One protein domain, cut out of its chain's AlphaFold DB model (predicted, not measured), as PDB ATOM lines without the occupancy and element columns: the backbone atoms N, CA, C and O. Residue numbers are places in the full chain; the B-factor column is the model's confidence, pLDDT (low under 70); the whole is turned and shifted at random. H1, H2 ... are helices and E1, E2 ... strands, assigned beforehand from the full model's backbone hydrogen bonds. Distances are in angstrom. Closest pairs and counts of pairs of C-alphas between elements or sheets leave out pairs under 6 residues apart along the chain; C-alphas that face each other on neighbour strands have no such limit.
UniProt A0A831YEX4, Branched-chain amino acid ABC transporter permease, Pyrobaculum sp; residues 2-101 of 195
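AT A GLANCE: This is residues 2 to 101 of the 195 residues of the protein "Branched-chain amino acid ABC transporter permease" of Pyrobaculum sp (UniProt A0A831YEX4). What shape do these atoms make? Two long helices, H2 and H5, run side by side in opposite directions as a widely spaced pair; the short helices H3 and H4 join them at one end, and at the other lie the short helix H1 and a small two-stranded sheet, E1 and E2. What is it built of? The printed part has 100 residues, with named elements in the order E1, H1, H2, H3, H4, H5, E2; the sheet E1 - E2 is antiparallel and the class is mostly helix. How compact is it? It is only just loose, close to extended, with a radius of gyration of the C-alphas of 18.9 A and spans of 58 by 28 by 16 A.

IN THESE COORDINATES: Where are the strands? E1 is residues 2 to 4, from C-alpha 2 at (27.297, 49.347, -23.157), and E2 is residues 95 to 97, ending with C-alpha 97 at (30.510, 47.407, -25.332). Where are the helices? H5 is residues 67 to 93, 38.7 A long from first to last C-alpha, and H2 is residues 17 to 43, 38.8 A long, from C-alpha 17 at (22.627, 24.822, -20.216). H3 is residues 45 to 55, 15.8 A long, while H1 is residues 8 to 13 and H4 residues 57 to 62.

HOW THE PARTS SIT: How do the strands pair? E1 and E2 are antiparallel at 173 degrees, with N 3 and O 96 within hydrogen-bond range at 3.1 A and N 96 and O 3 at 3.0 A. What does H5, the hub, touch? It only just touches H2, with 3 pairs of C-alphas within 8 A, the closest Ala 23 and Tyr 92 at 6.6 A, at a shallow tilt of 9 degrees, opposite ways. With residues 67 to 70 alone it touches H3, the closest C-alphas being Leu 50 and Leu 70, 7.1 A apart. It only just touches H1, with 3 such pairs, the closest Leu 9 and Leu 91 at 7.2 A, and only just touches H4, only at the corner, at Val 60 and Ala 67, 6.3 A. Which other helices meet? H1 and H2 touch about perpendicular at 79 degrees, closest at the C-alphas of Phe 13 and Arg 19, 5.2 A. H3 and H4 touch at a steep tilt of 58 degrees, opposite ways, closest at the C-alphas of His 53 and Val 60, 6.0 A. Are the helix backbones complete? Every O i to N i+4 pair is within hydrogen-bond range in H1, H2, H3 and H5, and 1 of 2 in H4.

THE WHOLE: How far does it reach? The two C-alphas farthest apart, those of Gly 16 and Val 62, are 58.8 A apart. Is it unbroken and well modelled? The printed part has no cut, the six links between named elements are tight, and no printed residue is under 70 in pLDDT.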
ATOM      1  N   GLY A   2      27.689  50.618 -22.557       72.25
ATOM      2  CA  GLY A   2      27.297  49.347 -23.157       72.25
ATOM      3  C   GLY A   2      25.788  49.219 -23.124       72.25
ATOM      4  O   GLY A   2      25.167  49.663 -22.161       72.25
ATOM      5  N   VAL A   3      25.219  48.664 -24.187       82.19
ATOM      6  CA  VAL A   3      23.781  48.398 -24.274       82.19
ATOM      7  C   VAL A   3      23.582  46.915 -24.004       82.19
ATOM      8  O   VAL A   3      24.151  46.074 -24.706       82.19
ATOM      9  N   SER A   4      22.818  46.594 -22.961       83.00
ATOM     10  CA  SER A   4      22.359  45.232 -22.704       83.00
ATOM     11  C   SER A   4      21.228  44.893 -23.667       83.00
ATOM     12  O   SER A   4      20.338  45.706 -23.924       83.00
ATOM     13  N   LEU A   5      21.272  43.691 -24.228       79.25
ATOM     14  CA  LEU A   5      20.195  43.183 -25.058       79.25
ATOM     15  C   LEU A   5      19.154  42.472 -24.188       79.25
ATOM     16  O   LEU A   5      19.513  41.840 -23.190       79.25
ATOM     17  N   PRO A   6      17.867  42.518 -24.579       78.31
ATOM     18  CA  PRO A   6      16.851  41.674 -23.971       78.31
ATOM     19  C   PRO A   6      17.275  40.199 -24.052       78.31
ATOM     20  O   PRO A   6      17.850  39.795 -25.070       78.31
ATOM     21  N   PRO A   7      16.973  39.371 -23.036       78.31
ATOM     22  CA  PRO A   7      17.395  37.974 -22.986       78.31
ATOM     23  C   PRO A   7      16.537  37.101 -23.923       78.31
ATOM     24  O   PRO A   7      15.791  36.220 -23.503       78.31
ATOM     25  N   LEU A   8      16.632  37.351 -25.232       78.06
ATOM     26  CA  LEU A   8      15.857  36.666 -26.272       78.06
ATOM     27  C   LEU A   8      16.181  35.171 -26.326       78.06
ATOM     28  O   LEU A   8      15.273  34.353 -26.422       78.06
ATOM     29  N   LEU A   9      17.461  34.805 -26.210       74.88
ATOM     30  CA  LEU A   9      17.880  33.399 -26.180       74.88
ATOM     31  C   LEU A   9      17.346  32.666 -24.947       74.88
ATOM     32  O   LEU A   9      16.973  31.505 -25.052       74.88
ATOM     33  N   GLU A  10      17.267  33.345 -23.806       74.81
ATOM     34  CA  GLU A  10      16.692  32.777 -22.584       74.81
ATOM     35  C   GLU A  10      15.178  32.592 -22.716       74.81
ATOM     36  O   GLU A  10      14.628  31.585 -22.282       74.81
ATOM     37  N   LYS A  11      14.505  33.525 -23.397       78.12
ATOM     38  CA  LYS A  11      13.071  33.433 -23.685       78.12
ATOM     39  C   LYS A  11      12.729  32.305 -24.671       78.12
ATOM     40  O   LYS A  11      11.651  31.734 -24.568       78.12
ATOM     41  N   ILE A  12      13.613  32.010 -25.628       79.50
ATOM     42  CA  ILE A  12      13.389  30.995 -26.675       79.50
ATOM     43  C   ILE A  12      13.820  29.597 -26.215       79.50
ATOM     44  O   ILE A  12      13.093  28.633 -26.435       79.50
ATOM     45  N   PHE A  13      14.997  29.475 -25.596       76.19
ATOM     46  CA  PHE A  13      15.617  28.185 -25.260       76.19
ATOM     47  C   PHE A  13      15.584  27.853 -23.761       76.19
ATOM     48  O   PHE A  13      16.017  26.772 -23.369       76.19
ATOM     49  N   GLY A  14      15.075  28.753 -22.918       77.44
ATOM     50  CA  GLY A  14      15.107  28.617 -21.463       77.44
ATOM     51  C   GLY A  14      16.442  29.045 -20.844       77.44
ATOM     52  O   GLY A  14      17.341  29.553 -21.516       77.44
ATOM     53  N   GLY A  15      16.570  28.859 -19.529       80.69
ATOM     54  CA  GLY A  15      17.764  29.222 -18.761       80.69
ATOM     55  C   GLY A  15      18.867  28.156 -18.758       80.69
ATOM     56  O   GLY A  15      18.661  26.993 -19.106       80.69
ATOM     57  N   GLY A  16      20.065  28.551 -18.315       80.81
ATOM     58  CA  GLY A  16      21.170  27.629 -18.026       80.81
ATOM     59  C   GLY A  16      21.754  26.929 -19.260       80.81
ATOM     60  O   GLY A  16      22.034  27.563 -20.275       80.81
ATOM     61  N   ALA A  17      21.975  25.614 -19.169       80.88
ATOM     62  CA  ALA A  17      22.627  24.822 -20.216       80.88
ATOM     63  C   ALA A  17      21.860  24.826 -21.553       80.88
ATOM     64  O   ALA A  17      22.479  24.866 -22.615       80.88
ATOM     65  N   ALA A  18      20.524  24.854 -21.506       82.75
ATOM     66  CA  ALA A  18      19.681  24.871 -22.698       82.75
ATOM     67  C   ALA A  18      19.903  26.136 -23.547       82.75
ATOM     68  O   ALA A  18      19.949  26.054 -24.772       82.75
ATOM     69  N   ARG A  19      20.169  27.284 -22.906       82.00
ATOM     70  CA  ARG A  19      20.549  28.528 -23.592       82.00
ATOM     71  C   ARG A  19      21.846  28.372 -24.379       82.00
ATOM     72  O   ARG A  19      21.908  28.785 -25.534       82.00
ATOM     73  N   TYR A  20      22.885  27.809 -23.760       83.50
ATOM     74  CA  TYR A  20      24.193  27.655 -24.404       83.50
ATOM     75  C   TYR A  20      24.140  26.660 -25.565       83.50
ATOM     76  O   TYR A  20      24.724  26.926 -26.613       83.50
ATOM     77  N   LEU A  21      23.397  25.562 -25.402       86.25
ATOM     78  CA  LEU A  21      23.172  24.577 -26.462       86.25
ATOM     79  C   LEU A  21      22.319  25.147 -27.603       86.25
ATOM     80  O   LEU A  21      22.653  24.979 -28.770       86.25
ATOM     81  N   GLY A  22      21.246  25.873 -27.284       86.81
ATOM     82  CA  GLY A  22      20.415  26.537 -28.287       86.81
ATOM     83  C   GLY A  22      21.199  27.582 -29.081       86.81
ATOM     84  O   GLY A  22      21.128  27.619 -30.309       86.81
ATOM     85  N   ALA A  23      22.018  28.385 -28.397       86.56
ATOM     86  CA  ALA A  23      22.879  29.369 -29.041       86.56
ATOM     87  C   ALA A  23      23.958  28.721 -29.922       86.56
ATOM     88  O   ALA A  23      24.191  29.196 -31.035       86.56
ATOM     89  N   SER A  24      24.607  27.641 -29.467       87.88
ATOM     90  CA  SER A  24      25.626  26.933 -30.256       87.88
ATOM     91  C   SER A  24      25.038  26.241 -31.489       87.88
ATOM     92  O   SER A  24      25.620  26.323 -32.567       87.88
ATOM     93  N   LEU A  25      23.852  25.636 -31.377       91.38
ATOM     94  CA  LEU A  25      23.145  25.050 -32.519       91.38
ATOM     95  C   LEU A  25      22.700  26.115 -33.521       91.38
ATOM     96  O   LEU A  25      22.890  25.943 -34.721       91.38
ATOM     97  N   LEU A  26      22.148  27.233 -33.044       91.56
ATOM     98  CA  LEU A  26      21.699  28.328 -33.903       91.56
ATOM     99  C   LEU A  26      22.875  28.966 -34.651       91.56
ATOM    100  O   LEU A  26      22.799  29.182 -35.860       91.56
ATOM    101  N   THR A  27      23.976  29.236 -33.949       91.50
ATOM    102  CA  THR A  27      25.202  29.770 -34.565       91.50
ATOM    103  C   THR A  27      25.851  28.771 -35.514       91.50
ATOM    104  O   THR A  27      26.264  29.168 -36.599       91.50
ATOM    105  N   GLY A  28      25.885  27.484 -35.163       93.00
ATOM    106  CA  GLY A  28      26.385  26.422 -36.037       93.00
ATOM    107  C   GLY A  28      25.552  26.265 -37.311       93.00
ATOM    108  O   GLY A  28      26.105  26.198 -38.407       93.00
ATOM    109  N   ALA A  29      24.222  26.293 -37.192       94.31
ATOM    110  CA  ALA A  29      23.312  26.257 -38.334       94.31
ATOM    111  C   ALA A  29      23.491  27.488 -39.235       94.31
ATOM    112  O   ALA A  29      23.598  27.351 -40.452       94.31
ATOM    113  N   ALA A  30      23.589  28.684 -38.647       94.62
ATOM    114  CA  ALA A  30      23.870  29.901 -39.397       94.62
ATOM    115  C   ALA A  30      25.234  29.834 -40.102       94.62
ATOM    116  O   ALA A  30      25.317  30.147 -41.285       94.62
ATOM    117  N   ALA A  31      26.286  29.369 -39.424       93.75
ATOM    118  CA  ALA A  31      27.612  29.207 -40.018       93.75
ATOM    119  C   ALA A  31      27.590  28.240 -41.212       93.75
ATOM    120  O   ALA A  31      28.143  28.562 -42.262       93.75
ATOM    121  N   LEU A  32      26.895  27.103 -41.093       95.00
ATOM    122  CA  LEU A  32      26.730  26.148 -42.189       95.00
ATOM    123  C   LEU A  32      25.981  26.771 -43.376       95.00
ATOM    124  O   LEU A  32      26.410  26.630 -44.519       95.00
ATOM    125  N   LEU A  33      24.893  27.500 -43.120       95.62
ATOM    126  CA  LEU A  33      24.134  28.185 -44.168       95.62
ATOM    127  C   LEU A  33      24.975  29.250 -44.884       95.62
ATOM    128  O   LEU A  33      24.964  29.312 -46.113       95.62
ATOM    129  N   LEU A  34      25.728  30.064 -44.137       94.50
ATOM    130  CA  LEU A  34      26.611  31.085 -44.705       94.50
ATOM    131  C   LEU A  34      27.765  30.454 -45.493       94.50
ATOM    132  O   LEU A  34      28.125  30.971 -46.550       94.50
ATOM    133  N   TYR A  35      28.303  29.325 -45.031       94.31
ATOM    134  CA  TYR A  35      29.302  28.555 -45.768       94.31
ATOM    135  C   TYR A  35      28.746  28.064 -47.113       94.31
ATOM    136  O   TYR A  35      29.334  28.342 -48.156       94.31
ATOM    137  N   LEU A  36      27.573  27.423 -47.115       94.12
ATOM    138  CA  LEU A  36      26.926  26.940 -48.342       94.12
ATOM    139  C   LEU A  36      26.588  28.082 -49.309       94.12
ATOM    140  O   LEU A  36      26.756  27.947 -50.522       94.12
ATOM    141  N   LEU A  37      26.129  29.220 -48.780       93.88
ATOM    142  CA  LEU A  37      25.876  30.416 -49.577       93.88
ATOM    143  C   LEU A  37      27.170  30.932 -50.211       93.88
ATOM    144  O   LEU A  37      27.186  31.234 -51.403       93.88
ATOM    145  N   THR A  38      28.252  30.997 -49.436       92.12
ATOM    146  CA  THR A  38      29.559  31.463 -49.911       92.12
ATOM    147  C   THR A  38      30.106  30.534 -50.989       92.12
ATOM    148  O   THR A  38      30.516  31.018 -52.039       92.12
ATOM    149  N   GLU A  39      30.005  29.217 -50.804       91.62
ATOM    150  CA  GLU A  39      30.405  28.213 -51.798       91.62
ATOM    151  C   GLU A  39      29.612  28.336 -53.107       91.62
ATOM    152  O   GLU A  39      30.142  28.248 -54.218       91.62
ATOM    153  N   ARG A  40      28.312  28.627 -53.003       91.62
ATOM    154  CA  ARG A  40      27.471  28.886 -54.173       91.62
ATOM    155  C   ARG A  40      27.856  30.187 -54.880       91.62
ATOM    156  O   ARG A  40      27.827  30.251 -56.107       91.62
ATOM    157  N   VAL A  41      28.223  31.228 -54.134       90.69
ATOM    158  CA  VAL A  41      28.666  32.512 -54.700       90.69
ATOM    159  C   VAL A  41      30.031  32.370 -55.381       90.69
ATOM    160  O   VAL A  41      30.194  32.869 -56.497       90.69
ATOM    161  N   THR A  42      30.988  31.653 -54.785       87.81
ATOM    162  CA  THR A  42      32.342  31.445 -55.338       87.81
ATOM    163  C   THR A  42      32.358  30.533 -56.567       87.81
ATOM    164  O   THR A  42      33.175  30.736 -57.471       87.81
ATOM    165  N   SER A  43      31.440  29.566 -56.644       87.12
ATOM    166  CA  SER A  43      31.250  28.699 -57.821       87.12
ATOM    167  C   SER A  43      30.422  29.351 -58.940       87.12
ATOM    168  O   SER A  43      30.446  28.896 -60.089       87.12
ATOM    169  N   SER A  44      29.715  30.447 -58.656       89.56
ATOM    170  CA  SER A  44      28.908  31.170 -59.644       89.56
ATOM    171  C   SER A  44      29.757  31.936 -60.686       89.56
ATOM    172  O   SER A  44      30.958  32.156 -60.494       89.56
ATOM    173  N   PRO A  45      29.154  32.426 -61.794       86.75
ATOM    174  CA  PRO A  45      29.839  33.303 -62.752       86.75
ATOM    175  C   PRO A  45      30.389  34.597 -62.136       86.75
ATOM    176  O   PRO A  45      31.269  35.227 -62.722       86.75
ATOM    177  N   TYR A  46      29.848  35.020 -60.989       88.88
ATOM    178  CA  TYR A  46      30.346  36.164 -60.234       88.88
ATOM    179  C   TYR A  46      31.674  35.829 -59.540       88.88
ATOM    180  O   TYR A  46      32.649  36.554 -59.713       88.88
ATOM    181  N   GLY A  47      31.749  34.680 -58.858       87.88
ATOM    182  CA  GLY A  47      32.981  34.192 -58.237       87.88
ATOM    183  C   GLY A  47      34.108  33.949 -59.244       87.88
ATOM    184  O   GLY A  47      35.252  34.310 -58.988       87.88
ATOM    185  N   ARG A  48      33.794  33.432 -60.439       87.38
ATOM    186  CA  ARG A  48      34.790  33.305 -61.520       87.38
ATOM    187  C   ARG A  48      35.312  34.656 -62.006       87.38
ATOM    188  O   ARG A  48      36.512  34.803 -62.195       87.38
ATOM    189  N   ALA A  49      34.437  35.652 -62.156       89.12
ATOM    190  CA  ALA A  49      34.862  36.998 -62.534       89.12
ATOM    191  C   ALA A  49      35.747  37.654 -61.462       89.12
ATOM    192  O   ALA A  49      36.672  38.378 -61.810       89.12
ATOM    193  N   LEU A  50      35.506  37.374 -60.175       88.50
ATOM    194  CA  LEU A  50      36.372  37.825 -59.078       88.50
ATOM    195  C   LEU A  50      37.773  37.213 -59.137       88.50
ATOM    196  O   LEU A  50      38.740  37.917 -58.861       88.50
ATOM    197  N   ARG A  51      37.897  35.936 -59.518       87.19
ATOM    198  CA  ARG A  51      39.213  35.302 -59.706       87.19
ATOM    199  C   ARG A  51      39.983  35.947 -60.852       87.19
ATOM    200  O   ARG A  51      41.135  36.310 -60.656       87.19
ATOM    201  N   VAL A  52      39.321  36.187 -61.986       87.38
ATOM    202  CA  VAL A  52      39.944  36.896 -63.116       87.38
ATOM    203  C   VAL A  52      40.373  38.304 -62.703       87.38
ATOM    204  O   VAL A  52      41.500  38.696 -62.966       87.38
ATOM    205  N   HIS A  53      39.524  39.028 -61.965       89.38
ATOM    206  CA  HIS A  53      39.856  40.352 -61.427       89.38
ATOM    207  C   HIS A  53      41.092  40.347 -60.509       89.38
ATOM    208  O   HIS A  53      41.793  41.354 -60.426       89.38
ATOM    209  N   ARG A  54      41.342  39.248 -59.782       85.31
ATOM    210  CA  ARG A  54      42.519  39.086 -58.909       85.31
ATOM    211  C   ARG A  54      43.809  38.905 -59.713       85.31
ATOM    212  O   ARG A  54      44.855  39.330 -59.237       85.31
ATOM    213  N   GLU A  55      43.733  38.261 -60.875       86.25
ATOM    214  CA  GLU A  55      44.880  37.995 -61.752       86.25
ATOM    215  C   GLU A  55      45.194  39.192 -62.651       86.25
ATOM    216  O   GLU A  55      46.329  39.659 -62.673       86.25
ATOM    217  N   ASP A  56      44.180  39.713 -63.344       87.62
ATOM    218  CA  ASP A  56      44.292  40.868 -64.229       87.62
ATOM    219  C   ASP A  56      43.013  41.731 -64.153       87.62
ATOM    220  O   ASP A  56      41.968  41.384 -64.723       87.62
ATOM    221  N   PRO A  57      43.065  42.867 -63.433       85.12
ATOM    222  CA  PRO A  57      41.954  43.807 -63.349       85.12
ATOM    223  C   PRO A  57      41.528  44.399 -64.699       85.12
ATOM    224  O   PRO A  57      40.344  44.687 -64.875       85.12
ATOM    225  N   GLU A  58      42.463  44.597 -65.630       86.31
ATOM    226  CA  GLU A  58      42.214  45.247 -66.923       86.31
ATOM    227  C   GLU A  58      41.462  44.296 -67.867       86.31
ATOM    228  O   GLU A  58      40.520  44.695 -68.557       86.31
ATOM    229  N   LEU A  59      41.763  42.995 -67.788       85.69
ATOM    230  CA  LEU A  59      41.075  41.950 -68.550       85.69
ATOM    231  C   LEU A  59      39.561  41.906 -68.277       85.69
ATOM    232  O   LEU A  59      38.765  41.618 -69.174       85.69
ATOM    233  N   VAL A  60      39.133  42.214 -67.049       87.12
ATOM    234  CA  VAL A  60      37.706  42.253 -66.684       87.12
ATOM    235  C   VAL A  60      36.965  43.357 -67.438       87.12
ATOM    236  O   VAL A  60      35.832  43.137 -67.881       87.12
ATOM    237  N   GLU A  61      37.609  44.510 -67.613       87.69
ATOM    238  CA  GLU A  61      37.036  45.666 -68.301       87.69
ATOM    239  C   GLU A  61      36.956  45.434 -69.811       87.69
ATOM    240  O   GLU A  61      35.920  45.712 -70.419       87.69
ATOM    241  N   VAL A  62      37.979  44.801 -70.399       87.94
ATOM    242  CA  VAL A  62      37.982  44.394 -71.817       87.94
ATOM    243  C   VAL A  62      36.871  43.381 -72.124       87.94
ATOM    244  O   VAL A  62      36.254  43.433 -73.186       87.94
ATOM    245  N   MET A  63      36.535  42.499 -71.177       83.81
ATOM    246  CA  MET A  63      35.401  41.566 -71.296       83.81
ATOM    247  C   MET A  63      34.018  42.236 -71.137       83.81
ATOM    248  O   MET A  63      32.997  41.542 -71.079       83.81
ATOM    249  N   GLY A  64      33.955  43.567 -71.038       84.62
ATOM    250  CA  GLY A  64      32.710  44.330 -70.939       84.62
ATOM    251  C   GLY A  64      32.057  44.289 -69.554       84.62
ATOM    252  O   GLY A  64      30.872  44.605 -69.417       84.62
ATOM    253  N   ARG A  65      32.793  43.890 -68.507       85.19
ATOM    254  CA  ARG A  65      32.318  43.935 -67.116       85.19
ATOM    255  C   ARG A  65      33.001  45.071 -66.367       85.19
ATOM    256  O   ARG A  65      34.204  45.245 -66.451       85.19
ATOM    257  N   SER A  66      32.250  45.816 -65.560       89.56
ATOM    258  CA  SER A  66      32.851  46.863 -64.732       89.56
ATOM    259  C   SER A  66      33.500  46.283 -63.473       89.56
ATOM    260  O   SER A  66      32.817  45.739 -62.595       89.56
ATOM    261  N   ALA A  67      34.818  46.461 -63.347       88.38
ATOM    262  CA  ALA A  67      35.586  46.089 -62.160       88.38
ATOM    263  C   ALA A  67      35.016  46.742 -60.887       88.38
ATOM    264  O   ALA A  67      34.874  46.098 -59.844       88.38
ATOM    265  N   THR A  68      34.585  48.003 -60.983       90.62
ATOM    266  CA  THR A  68      33.953  48.742 -59.879       90.62
ATOM    267  C   THR A  68      32.699  48.047 -59.355       90.62
ATOM    268  O   THR A  68      32.557  47.862 -58.147       90.62
ATOM    269  N   ARG A  69      31.796  47.603 -60.240       90.44
ATOM    270  CA  ARG A  69      30.561  46.921 -59.823       90.44
ATOM    271  C   ARG A  69      30.878  45.583 -59.167       90.44
ATOM    272  O   ARG A  69      30.237  45.226 -58.183       90.44
ATOM    273  N   LEU A  70      31.882  44.869 -59.674       91.75
ATOM    274  CA  LEU A  70      32.332  43.607 -59.098       91.75
ATOM    275  C   LEU A  70      32.823  43.785 -57.649       91.75
ATOM    276  O   LEU A  70      32.390  43.040 -56.769       91.75
ATOM    277  N   ARG A  71      33.641  44.818 -57.396       91.56
ATOM    278  CA  ARG A  71      34.145  45.182 -56.058       91.56
ATOM    279  C   ARG A  71      33.034  45.642 -55.112       91.56
ATOM    280  O   ARG A  71      33.019  45.232 -53.956       91.56
ATOM    281  N   LEU A  72      32.086  46.448 -55.598       94.81
ATOM    282  CA  LEU A  72      30.941  46.905 -54.799       94.81
ATOM    283  C   LEU A  72      30.082  45.734 -54.314       94.81
ATOM    284  O   LEU A  72      29.733  45.677 -53.138       94.81
ATOM    285  N   TRP A  73      29.792  44.769 -55.192       94.12
ATOM    286  CA  TRP A  73      29.086  43.553 -54.789       94.12
ATOM    287  C   TRP A  73      29.888  42.717 -53.794       94.12
ATOM    288  O   TRP A  73      29.296  42.170 -52.868       94.12
ATOM    289  N   ALA A  74      31.216  42.657 -53.930       92.75
ATOM    290  CA  ALA A  74      32.055  41.876 -53.023       92.75
ATOM    291  C   ALA A  74      32.004  42.476 -51.614       92.75
ATOM    292  O   ALA A  74      31.821  41.757 -50.634       92.75
ATOM    293  N   LEU A  75      32.077  43.808 -51.533       95.06
ATOM    294  CA  LEU A  75      31.933  44.550 -50.287       95.06
ATOM    295  C   LEU A  75      30.532  44.382 -49.685       95.06
ATOM    296  O   LEU A  75      30.413  44.136 -48.488       95.06
ATOM    297  N   ALA A  76      29.477  44.478 -50.497       96.00
ATOM    298  CA  ALA A  76      28.098  44.325 -50.035       96.00
ATOM    299  C   ALA A  76      27.828  42.916 -49.480       96.00
ATOM    300  O   ALA A  76      27.254  42.782 -48.401       96.00
ATOM    301  N   ILE A  77      28.282  41.871 -50.180       94.31
ATOM    302  CA  ILE A  77      28.137  40.477 -49.742       94.31
ATOM    303  C   ILE A  77      28.952  40.247 -48.463       94.31
ATOM    304  O   ILE A  77      28.401  39.772 -47.475       94.31
ATOM    305  N   GLY A  78      30.231  40.638 -48.438       93.19
ATOM    306  CA  GLY A  78      31.078  40.489 -47.250       93.19
ATOM    307  C   GLY A  78      30.536  41.245 -46.031       93.19
ATOM    308  O   GLY A  78      30.522  40.707 -44.921       93.19
ATOM    309  N   GLY A  79      30.017  42.457 -46.240       94.81
ATOM    310  CA  GLY A  79      29.354  43.251 -45.207       94.81
ATOM    311  C   GLY A  79      28.082  42.587 -44.682       94.81
ATOM    312  O   GLY A  79      27.894  42.513 -43.470       94.81
ATOM    313  N   ALA A  80      27.246  42.032 -45.565       96.00
ATOM    314  CA  ALA A  80      26.037  41.311 -45.171       96.00
ATOM    315  C   ALA A  80      26.356  40.057 -44.339       96.00
ATOM    316  O   ALA A  80      25.762  39.858 -43.280       96.00
ATOM    317  N   LEU A  81      27.335  39.248 -44.763       94.25
ATOM    318  CA  LEU A  81      27.782  38.067 -44.010       94.25
ATOM    319  C   LEU A  81      28.329  38.461 -42.625       94.25
ATOM    320  O   LEU A  81      27.985  37.847 -41.613       94.25
ATOM    321  N   SER A  82      29.126  39.532 -42.568       92.62
ATOM    322  CA  SER A  82      29.697  40.055 -41.320       92.62
ATOM    323  C   SER A  82      28.624  40.612 -40.379       92.62
ATOM    324  O   SER A  82      28.715  40.429 -39.166       92.62
ATOM    325  N   ALA A  83      27.580  41.250 -40.918       94.38
ATOM    326  CA  ALA A  83      26.457  41.759 -40.137       94.38
ATOM    327  C   ALA A  83      25.671  40.625 -39.464       94.38
ATOM    328  O   ALA A  83      25.334  40.736 -38.285       94.38
ATOM    329  N   VAL A  84      25.438  39.512 -40.170       95.31
ATOM    330  CA  VAL A  84      24.802  38.317 -39.589       95.31
ATOM    331  C   VAL A  84      25.656  37.759 -38.448       95.31
ATOM    332  O   VAL A  84      25.142  37.534 -37.353       95.31
ATOM    333  N   ALA A  85      26.966  37.602 -38.662       91.94
ATOM    334  CA  ALA A  85      27.881  37.133 -37.621       91.94
ATOM    335  C   ALA A  85      27.896  38.064 -36.391       91.94
ATOM    336  O   ALA A  85      27.825  37.597 -35.254       91.94
ATOM    337  N   GLY A  86      27.924  39.383 -36.609       90.44
ATOM    338  CA  GLY A  86      27.879  40.386 -35.545       90.44
ATOM    339  C   GLY A  86      26.568  40.373 -34.757       90.44
ATOM    340  O   GLY A  86      26.592  40.437 -33.528       90.44
ATOM    341  N   ALA A  87      25.426  40.229 -35.436       91.06
ATOM    342  CA  ALA A  87      24.120  40.119 -34.788       91.06
ATOM    343  C   ALA A  87      24.037  38.867 -33.900       91.06
ATOM    344  O   ALA A  87      23.619  38.948 -32.745       91.06
ATOM    345  N   LEU A  88      24.504  37.722 -34.405       90.94
ATOM    346  CA  LEU A  88      24.570  36.474 -33.643       90.94
ATOM    347  C   LEU A  88      25.497  36.585 -32.429       90.94
ATOM    348  O   LEU A  88      25.148  36.127 -31.340       90.94
ATOM    349  N   TYR A  89      26.652  37.235 -32.592       88.56
ATOM    350  CA  TYR A  89      27.575  37.497 -31.492       88.56
ATOM    351  C   TYR A  89      26.945  38.389 -30.413       88.56
ATOM    352  O   TYR A  89      27.048  38.084 -29.225       88.56
ATOM    353  N   ALA A  90      26.237  39.451 -30.810       89.00
ATOM    354  CA  ALA A  90      25.547  40.334 -29.872       89.00
ATOM    355  C   ALA A  90      24.485  39.576 -29.058       89.00
ATOM    356  O   ALA A  90      24.409  39.737 -27.840       89.00
ATOM    357  N   LEU A  91      23.711  38.701 -29.713       86.94
ATOM    358  CA  LEU A  91      22.726  37.845 -29.049       86.94
ATOM    359  C   LEU A  91      23.384  36.875 -28.061       86.94
ATOM    360  O   LEU A  91      22.877  36.702 -26.954       86.94
ATOM    361  N   TYR A  92      24.517  36.273 -28.433       84.44
ATOM    362  CA  TYR A  92      25.252  35.346 -27.574       84.44
ATOM    363  C   TYR A  92      25.786  36.024 -26.304       84.44
ATOM    364  O   TYR A  92      25.536  35.540 -25.196       84.44
ATOM    365  N   VAL A  93      26.481  37.158 -26.454       85.88
ATOM    366  CA  VAL A  93      27.088  37.891 -25.329       85.88
ATOM    367  C   VAL A  93      26.025  38.577 -24.465       85.88
ATOM    368  O   VAL A  93      26.205  38.709 -23.258       85.88
ATOM    369  N   GLY A  94      24.902  38.999 -25.055       84.81
ATOM    370  CA  GLY A  94      23.795  39.650 -24.346       84.81
ATOM    371  C   GLY A  94      24.064  41.107 -23.954       84.81
ATOM    372  O   GLY A  94      23.184  41.772 -23.416       84.81
ATOM    373  N   ALA A  95      25.256  41.628 -24.237       84.75
ATOM    374  CA  ALA A  95      25.597  43.034 -24.085       84.75
ATOM    375  C   ALA A  95      26.696  43.418 -25.076       84.75
ATOM    376  O   ALA A  95      27.569  42.614 -25.406       84.75
ATOM    377  N   VAL A  96      26.665  44.663 -25.542       86.62
ATOM    378  CA  VAL A  96      27.631  45.187 -26.511       86.62
ATOM    379  C   VAL A  96      28.329  46.393 -25.906       86.62
ATOM    380  O   VAL A  96      27.682  47.377 -25.548       86.62
ATOM    381  N   PHE A  97      29.657  46.325 -25.818       88.25
ATOM    382  CA  PHE A  97      30.510  47.407 -25.332       88.25
ATOM    383  C   PHE A  97      31.503  47.803 -26.422       88.25
ATOM    384  O   PHE A  97      32.206  46.947 -26.954       88.25
ATOM    385  N   ALA A  98      31.619  49.101 -26.713       84.62
ATOM    386  CA  ALA A  98      32.544  49.594 -27.741       84.62
ATOM    387  C   ALA A  98      34.007  49.194 -27.463       84.62
ATOM    388  O   ALA A  98      34.737  48.838 -28.382       84.62
ATOM    389  N   GLY A  99      34.412  49.171 -26.187       85.69
ATOM    390  CA  GLY A  99      35.769  48.787 -25.779       85.69
ATOM    391  C   GLY A  99      36.122  47.316 -26.033       85.69
ATOM    392  O   GLY A  99      37.300  46.977 -26.074       85.69
ATOM    393  N   SER A 100      35.132  46.443 -26.243       83.88
ATOM    394  CA  SER A 100      35.374  45.025 -26.530       83.88
ATOM    395  C   SER A 100      35.767  44.771 -27.988       83.88
ATOM    396  O   SER A 100      36.324  43.716 -28.286       83.88
ATOM    397  N   PHE A 101      35.518  45.720 -28.898       85.06
ATOM    398  CA  PHE A 101      35.824  45.586 -30.325       85.06
ATOM    399  C   PHE A 101      37.230  46.091 -30.641       85.06
ATOM    400  O   PHE A 101      37.431  47.138 -31.255       85.06
TER     401      PHE A 101